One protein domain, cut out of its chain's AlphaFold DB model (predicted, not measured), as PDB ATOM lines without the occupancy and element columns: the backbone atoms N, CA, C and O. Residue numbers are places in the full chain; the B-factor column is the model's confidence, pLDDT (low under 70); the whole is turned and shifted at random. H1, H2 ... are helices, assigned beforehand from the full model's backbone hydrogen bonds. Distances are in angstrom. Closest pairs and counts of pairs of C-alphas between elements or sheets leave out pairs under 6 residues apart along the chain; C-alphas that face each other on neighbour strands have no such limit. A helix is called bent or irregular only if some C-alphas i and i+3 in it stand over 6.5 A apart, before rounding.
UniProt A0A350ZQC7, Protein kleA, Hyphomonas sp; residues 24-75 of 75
ATOM      1  N   GLU A  24     125.047 164.597 174.318       93.44
ATOM      2  CA  GLU A  24     125.591 164.628 172.960       93.44
ATOM      3  C   GLU A  24     126.037 163.237 172.486       93.44
ATOM      4  O   GLU A  24     125.775 162.868 171.340       93.44
ATOM      5  N   ALA A  25     126.648 162.438 173.365       95.19
ATOM      6  CA  ALA A  25     127.012 161.058 173.060       95.19
ATOM      7  C   ALA A  25     125.777 160.204 172.726       95.19
ATOM      8  O   ALA A  25     125.787 159.495 171.725       95.19
ATOM      9  N   VAL A  26     124.685 160.331 173.491       95.69
ATOM     10  CA  VAL A  26     123.419 159.634 173.197       95.69
ATOM     11  C   VAL A  26     122.863 160.035 171.827       95.69
ATOM     12  O   VAL A  26     122.457 159.170 171.051       95.69
ATOM     13  N   ILE A  27     122.871 161.333 171.503       95.56
ATOM     14  CA  ILE A  27     122.418 161.827 170.193       95.56
ATOM     15  C   ILE A  27     123.264 161.223 169.070       95.56
ATOM     16  O   ILE A  27     122.706 160.727 168.092       95.56
ATOM     17  N   LYS A  28     124.594 161.204 169.228       95.44
ATOM     18  CA  LYS A  28     125.523 160.619 168.251       95.44
ATOM     19  C   LYS A  28     125.257 159.132 168.018       95.44
ATOM     20  O   LYS A  28     125.185 158.723 166.863       95.44
ATOM     21  N   THR A  29     125.051 158.352 169.078       96.56
ATOM     22  CA  THR A  29     124.723 156.921 168.961       96.56
ATOM     23  C   THR A  29     123.413 156.702 168.208       96.56
ATOM     24  O   THR A  29     123.331 155.836 167.340       96.56
ATOM     25  N   MET A  30     122.382 157.501 168.492       96.12
ATOM     26  CA  MET A  30     121.106 157.393 167.781       96.12
ATOM     27  C   MET A  30     121.217 157.812 166.309       96.12
ATOM     28  O   MET A  30     120.604 157.186 165.445       96.12
ATOM     29  N   ASP A  31     122.012 158.840 166.005       95.38
ATOM     30  CA  ASP A  31     122.295 159.243 164.624       95.38
ATOM     31  C   ASP A  31     123.061 158.151 163.858       95.38
ATOM     32  O   ASP A  31     122.818 157.941 162.669       95.38
ATOM     33  N   GLU A  32     123.983 157.447 164.516       96.88
ATOM     34  CA  GLU A  32     124.688 156.301 163.939       96.88
ATOM     35  C   GLU A  32     123.737 155.131 163.669       96.88
ATOM     36  O   GLU A  32     123.728 154.601 162.557       96.88
ATOM     37  N   ALA A  33     122.874 154.791 164.629       97.06
ATOM     38  CA  ALA A  33     121.862 153.753 164.453       97.06
ATOM     39  C   ALA A  33     120.950 154.048 163.251       97.06
ATOM     40  O   ALA A  33     120.778 153.191 162.385       97.06
ATOM     41  N   ALA A  34     120.454 155.282 163.124       96.56
ATOM     42  CA  ALA A  34     119.614 155.685 161.995       96.56
ATOM     43  C   ALA A  34     120.334 155.549 160.638       96.56
ATOM     44  O   ALA A  34     119.728 155.152 159.640       96.56
ATOM     45  N   LYS A  35     121.641 155.844 160.582       97.19
ATOM     46  CA  LYS A  35     122.444 155.640 159.364       97.19
ATOM     47  C   LYS A  35     122.582 154.160 159.021       97.19
ATOM     48  O   LYS A  35     122.432 153.799 157.856       97.19
ATOM     49  N   LEU A  36     122.850 153.315 160.015       98.19
ATOM     50  CA  LEU A  36     122.971 151.869 159.820       98.19
ATOM     51  C   LEU A  36     121.644 151.253 159.363       98.19
ATOM     52  O   LEU A  36     121.633 150.413 158.466       98.19
ATOM     53  N   GLU A  37     120.517 151.707 159.910       98.06
ATOM     54  CA  GLU A  37     119.186 151.289 159.456       98.06
ATOM     55  C   GLU A  37     118.927 151.678 157.999       98.06
ATOM     56  O   GLU A  37     118.457 150.847 157.216       98.06
ATOM     57  N   ALA A  38     119.283 152.905 157.606       97.88
ATOM     58  CA  ALA A  38     119.157 153.362 156.225       97.88
ATOM     59  C   ALA A  38     120.022 152.525 155.267       97.88
ATOM     60  O   ALA A  38     119.545 152.095 154.217       97.88
ATOM     61  N   GLN A  39     121.265 152.222 155.652       98.31
ATOM     62  CA  GLN A  39     122.151 151.348 154.877       98.31
ATOM     63  C   GLN A  39     121.598 149.924 154.770       98.31
ATOM     64  O   GLN A  39     121.618 149.324 153.695       98.31
ATOM     65  N   ALA A  40     121.056 149.378 155.859       98.38
ATOM     66  CA  ALA A  40     120.431 148.063 155.843       98.38
ATOM     67  C   ALA A  40     119.203 148.036 154.919       98.38
ATOM     68  O   ALA A  40     119.008 147.071 154.179       98.38
ATOM     69  N   ALA A  41     118.377 149.084 154.930       98.38
ATOM     70  CA  ALA A  41     117.249 149.223 154.014       98.38
ATOM     71  C   ALA A  41     117.709 149.288 152.548       98.38
ATOM     72  O   ALA A  41     117.157 148.582 151.705       98.38
ATOM     73  N   GLU A  42     118.758 150.057 152.254       98.50
ATOM     74  CA  GLU A  42     119.334 150.138 150.913       98.50
ATOM     75  C   GLU A  42     119.856 148.776 150.432       98.50
ATOM     76  O   GLU A  42     119.536 148.342 149.324       98.50
ATOM     77  N   LEU A  43     120.616 148.065 151.270       98.56
ATOM     78  CA  LEU A  43     121.141 146.737 150.947       98.56
ATOM     79  C   LEU A  43     120.020 145.726 150.688       98.56
ATOM     80  O   LEU A  43     120.090 144.980 149.712       98.56
ATOM     81  N   ARG A  44     118.963 145.731 151.511       98.44
ATOM     82  CA  ARG A  44     117.775 144.891 151.283       98.44
ATOM     83  C   ARG A  44     117.097 145.230 149.959       98.44
ATOM     84  O   ARG A  44     116.740 144.316 149.222       98.44
ATOM     85  N   GLY A  45     116.969 146.515 149.631       98.31
ATOM     86  CA  GLY A  45     116.425 146.963 148.351       98.31
ATOM     87  C   GLY A  45     117.247 146.451 147.169       98.31
ATOM     88  O   GLY A  45     116.701 145.842 146.253       98.31
ATOM     89  N   ARG A  46     118.575 146.617 147.215       98.25
ATOM     90  CA  ARG A  46     119.489 146.107 146.180       98.25
ATOM     91  C   ARG A  46     119.373 144.592 146.009       98.25
ATOM     92  O   ARG A  46     119.274 144.119 144.881       98.25
ATOM     93  N   ALA A  47     119.348 143.843 147.111       98.50
ATOM     94  CA  ALA A  47     119.205 142.388 147.081       98.50
ATOM     95  C   ALA A  47     117.855 141.954 146.489       98.50
ATOM     96  O   ALA A  47     117.813 141.042 145.669       98.50
ATOM     97  N   TYR A  48     116.766 142.639 146.852       98.12
ATOM     98  CA  TYR A  48     115.439 142.382 146.296       98.12
ATOM     99  C   TYR A  48     115.413 142.580 144.776       98.12
ATOM    100  O   TYR A  48     115.011 141.677 144.046       98.12
ATOM    101  N   PHE A  49     115.914 143.716 144.280       97.56
ATOM    102  CA  PHE A  49     115.981 143.961 142.836       97.56
ATOM    103  C   PHE A  49     116.884 142.957 142.115       97.56
ATOM    104  O   PHE A  49     116.517 142.468 141.051       97.56
ATOM    105  N   ALA A  50     118.033 142.606 142.697       98.25
ATOM    106  CA  ALA A  50     118.919 141.596 142.127       98.25
ATOM    107  C   ALA A  50     118.236 140.222 142.025       98.25
ATOM    108  O   ALA A  50     118.388 139.543 141.012       98.25
ATOM    109  N   ALA A  51     117.445 139.831 143.029       97.19
ATOM    110  CA  ALA A  51     116.679 138.588 143.002       97.19
ATOM    111  C   ALA A  51     115.600 138.591 141.907       97.19
ATOM    112  O   ALA A  51     115.439 137.592 141.207       97.19
ATOM    113  N   LEU A  52     114.901 139.715 141.706       97.12
ATOM    114  CA  LEU A  52     113.936 139.853 140.609       97.12
ATOM    115  C   LEU A  52     114.609 139.748 139.237       97.12
ATOM    116  O   LEU A  52     114.102 139.052 138.359       97.12
ATOM    117  N   SER A  53     115.757 140.407 139.060       97.44
ATOM    118  CA  SER A  53     116.542 140.303 137.826       97.44
ATOM    119  C   SER A  53     117.003 138.868 137.575       97.44
ATOM    120  O   SER A  53     116.863 138.374 136.460       97.44
ATOM    121  N   LEU A  54     117.470 138.172 138.616       97.00
ATOM    122  CA  LEU A  54     117.873 136.769 138.527       97.00
ATOM    123  C   LEU A  54     116.709 135.867 138.094       97.00
ATOM    124  O   LEU A  54     116.889 135.003 137.239       97.00
ATOM    125  N   GLU A  55     115.510 136.066 138.650       95.06
ATOM    126  CA  GLU A  55     114.330 135.304 138.233       95.06
ATOM    127  C   GLU A  55     113.931 135.615 136.781       95.06
ATOM    128  O   GLU A  55     113.577 134.703 136.033       95.06
ATOM    129  N   ALA A  56     114.021 136.876 136.354       96.50
ATOM    130  CA  ALA A  56     113.754 137.255 134.970       96.50
ATOM    131  C   ALA A  56     114.746 136.599 133.995       96.50
ATOM    132  O   ALA A  56     114.335 136.113 132.942       96.50
ATOM    133  N   ASP A  57     116.030 136.545 134.352       96.88
ATOM    134  CA  ASP A  57     117.051 135.862 133.556       96.88
ATOM    135  C   ASP A  57     116.811 134.348 133.516       96.88
ATOM    136  O   ASP A  57     116.907 133.744 132.448       96.88
ATOM    137  N   ALA A  58     116.406 133.735 134.634       97.00
ATOM    138  CA  ALA A  58     116.032 132.323 134.665       97.00
ATOM    139  C   ALA A  58     114.855 132.021 133.719       97.00
ATOM    140  O   ALA A  58     114.908 131.064 132.948       97.00
ATOM    141  N   ARG A  59     113.829 132.878 133.688       96.19
ATOM    142  CA  ARG A  59     112.678 132.734 132.775       96.19
ATOM    143  C   ARG A  59     113.027 132.882 131.290       96.19
ATOM    144  O   ARG A  59     112.211 132.538 130.443       96.19
ATOM    145  N   ARG A  60     114.222 133.377 130.942       96.56
ATOM    146  CA  ARG A  60     114.714 133.364 129.549       96.56
ATOM    147  C   ARG A  60     115.314 132.020 129.140       96.56
ATOM    148  O   ARG A  60     115.470 131.778 127.948       96.56
ATOM    149  N   LEU A  61     115.697 131.192 130.109       97.12
ATOM    150  CA  LEU A  61     116.426 129.942 129.892       97.12
ATOM    151  C   LEU A  61     115.559 128.703 130.137       97.12
ATOM    152  O   LEU A  61     115.790 127.678 129.502       97.12
ATOM    153  N   TRP A  62     114.570 128.805 131.025       97.25
ATOM    154  CA  TRP A  62     113.683 127.706 131.407       97.25
ATOM    155  C   TRP A  62     112.217 128.085 131.258       97.25
ATOM    156  O   TRP A  62     111.845 129.257 131.335       97.25
ATOM    157  N   THR A  63     111.379 127.068 131.073       95.62
ATOM    158  CA  THR A  63     109.927 127.239 131.052       95.62
ATOM    159  C   THR A  63     109.386 127.545 132.449       95.62
ATOM    160  O   THR A  63     109.966 127.166 133.471       95.62
ATOM    161  N   ASP A  64     108.223 128.195 132.506       93.88
ATOM    162  CA  ASP A  64     107.556 128.499 133.774       93.88
ATOM    163  C   ASP A  64     107.231 127.230 134.585       93.88
ATOM    164  O   ASP A  64     107.286 127.258 135.815       93.88
ATOM    165  N   GLU A  65     106.940 126.111 133.914       95.69
ATOM    166  CA  GLU A  65     106.663 124.821 134.553       95.69
ATOM    167  C   GLU A  65     107.908 124.243 135.242       95.69
ATOM    168  O   GLU A  65     107.845 123.866 136.414       95.69
ATOM    169  N   GLU A  66     109.063 124.241 134.568       96.12
ATOM    170  CA  GLU A  66     110.334 123.794 135.153       96.12
ATOM    171  C   GLU A  66     110.726 124.643 136.368       96.12
ATOM    172  O   GLU A  66     111.128 124.108 137.406       96.12
ATOM    173  N   ILE A  67     110.551 125.964 136.269       94.75
ATOM    174  CA  ILE A  67     110.815 126.899 137.369       94.75
ATOM    175  C   ILE A  67     109.866 126.630 138.542       94.75
ATOM    176  O   ILE A  67     110.310 126.598 139.691       94.75
ATOM    177  N   GLN A  68     108.575 126.406 138.289       94.19
ATOM    178  CA  GLN A  68     107.606 126.138 139.350       94.19
ATOM    179  C   GLN A  68     107.870 124.794 140.042       94.19
ATOM    180  O   GLN A  68     107.815 124.720 141.271       94.19
ATOM    181  N   ILE A  69     108.218 123.747 139.286       96.06
ATOM    182  CA  ILE A  69     108.636 122.456 139.845       96.06
ATOM    183  C   ILE A  69     109.870 122.638 140.735       96.06
ATOM    184  O   ILE A  69     109.915 122.076 141.830       96.06
ATOM    185  N   ALA A  70     110.854 123.434 140.304       95.44
ATOM    186  CA  ALA A  70     112.037 123.728 141.107       95.44
ATOM    187  C   ALA A  70     111.681 124.470 142.408       95.44
ATOM    188  O   ALA A  70     112.082 124.019 143.481       95.44
ATOM    189  N   LYS A  71     110.865 125.536 142.345       92.75
ATOM    190  CA  LYS A  71     110.418 126.299 143.531       92.75
ATOM    191  C   LYS A  71     109.660 125.429 144.538       92.75
ATOM    192  O   LYS A  71     109.887 125.548 145.741       92.75
ATOM    193  N   ASN A  72     108.806 124.524 144.058       94.19
ATOM    194  CA  ASN A  72     108.022 123.615 144.901       94.19
ATOM    195  C   ASN A  72     108.876 122.570 145.640       94.19
ATOM    196  O   ASN A  72     108.407 121.986 146.608       94.19
ATOM    197  N   ARG A  73     110.111 122.305 145.192       93.81
ATOM    198  CA  ARG A  73     111.047 121.397 145.885       93.81
ATOM    199  C   ARG A  73     111.832 122.083 147.001       93.81
ATOM    200  O   ARG A  73     112.442 121.394 147.813       93.81
ATOM    201  N   THR A  74     111.871 123.412 146.996       86.31
ATOM    202  CA  THR A  74     112.673 124.226 147.922       86.31
ATOM    203  C   THR A  74     111.836 125.081 148.873       86.31
ATOM    204  O   THR A  74     112.417 125.744 149.728       86.31
ATOM    205  N   SER A  75     110.513 125.110 148.689       56.16
ATOM    206  CA  SER A  75     109.551 125.772 149.585       56.16
ATOM    207  C   SER A  75     109.108 124.811 150.679       56.16
ATOM    208  O   SER A  75     108.957 125.275 151.829       56.16
TER     209      SER A  75
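AT A GLANCE: This is residues 24 to 75 of the 75 residues of the protein "Protein kleA" of Hyphomonas sp (UniProt A0A350ZQC7). Look first for one long, unbroken helix, H1, which makes the length of this domain; at its far end a tight turn leads into a short helix, H2, that folds back at an angle, and the two make a hook with one long arm and one short arm. Most of the long arm, residues 24 to 54, stands free. The printed part has 52 residues with two named helices, H1 then H2, and no named strand; its class is all helix. It is extended, with a radius of gyration of the C-alphas of 18.9 A, and its C-alphas span 58 by 21 by 7 A.

HOW THE PARTS SIT: Begin with H1, residues 24 to 61, and go to its last turns to meet H2, residues 64 to 74. There the two helices are close but not clearly touching, with 2 pairs of C-alphas within 8 A. The closest C-alphas are those of Arg 59 and Ile 67, 7.7 A apart. The helices run opposite ways at a steep tilt of 48 degrees. Their centres are 27.3 A apart. Along the backbones, O i to N i+4 pairs are within hydrogen-bond range in 33 of 34 cases in H1 and 6 of 7 in H2.

IN THESE COORDINATES: Find C-alpha 24 of Glu 24 at (125.591, 164.628, 172.960); from there H1 runs 56.1 A to C-alpha 61 at (116.426, 129.942, 129.892). Trp 62 and Thr 63 then form the tight link. H2 begins at C-alpha 64 and runs 15.6 A to C-alpha 74 at (112.673, 124.226, 147.922). Neither helix is bent.

THE WHOLE: The outline is a rod, and the two C-alphas farthest apart, those of Glu 24 and Glu 65, are 58.5 A from each other. The printed part has no cut and ends at Ser 75, the chain's last residue. The mean pLDDT of the printed part is 95.6, and one residue, Ser 75, is under 70.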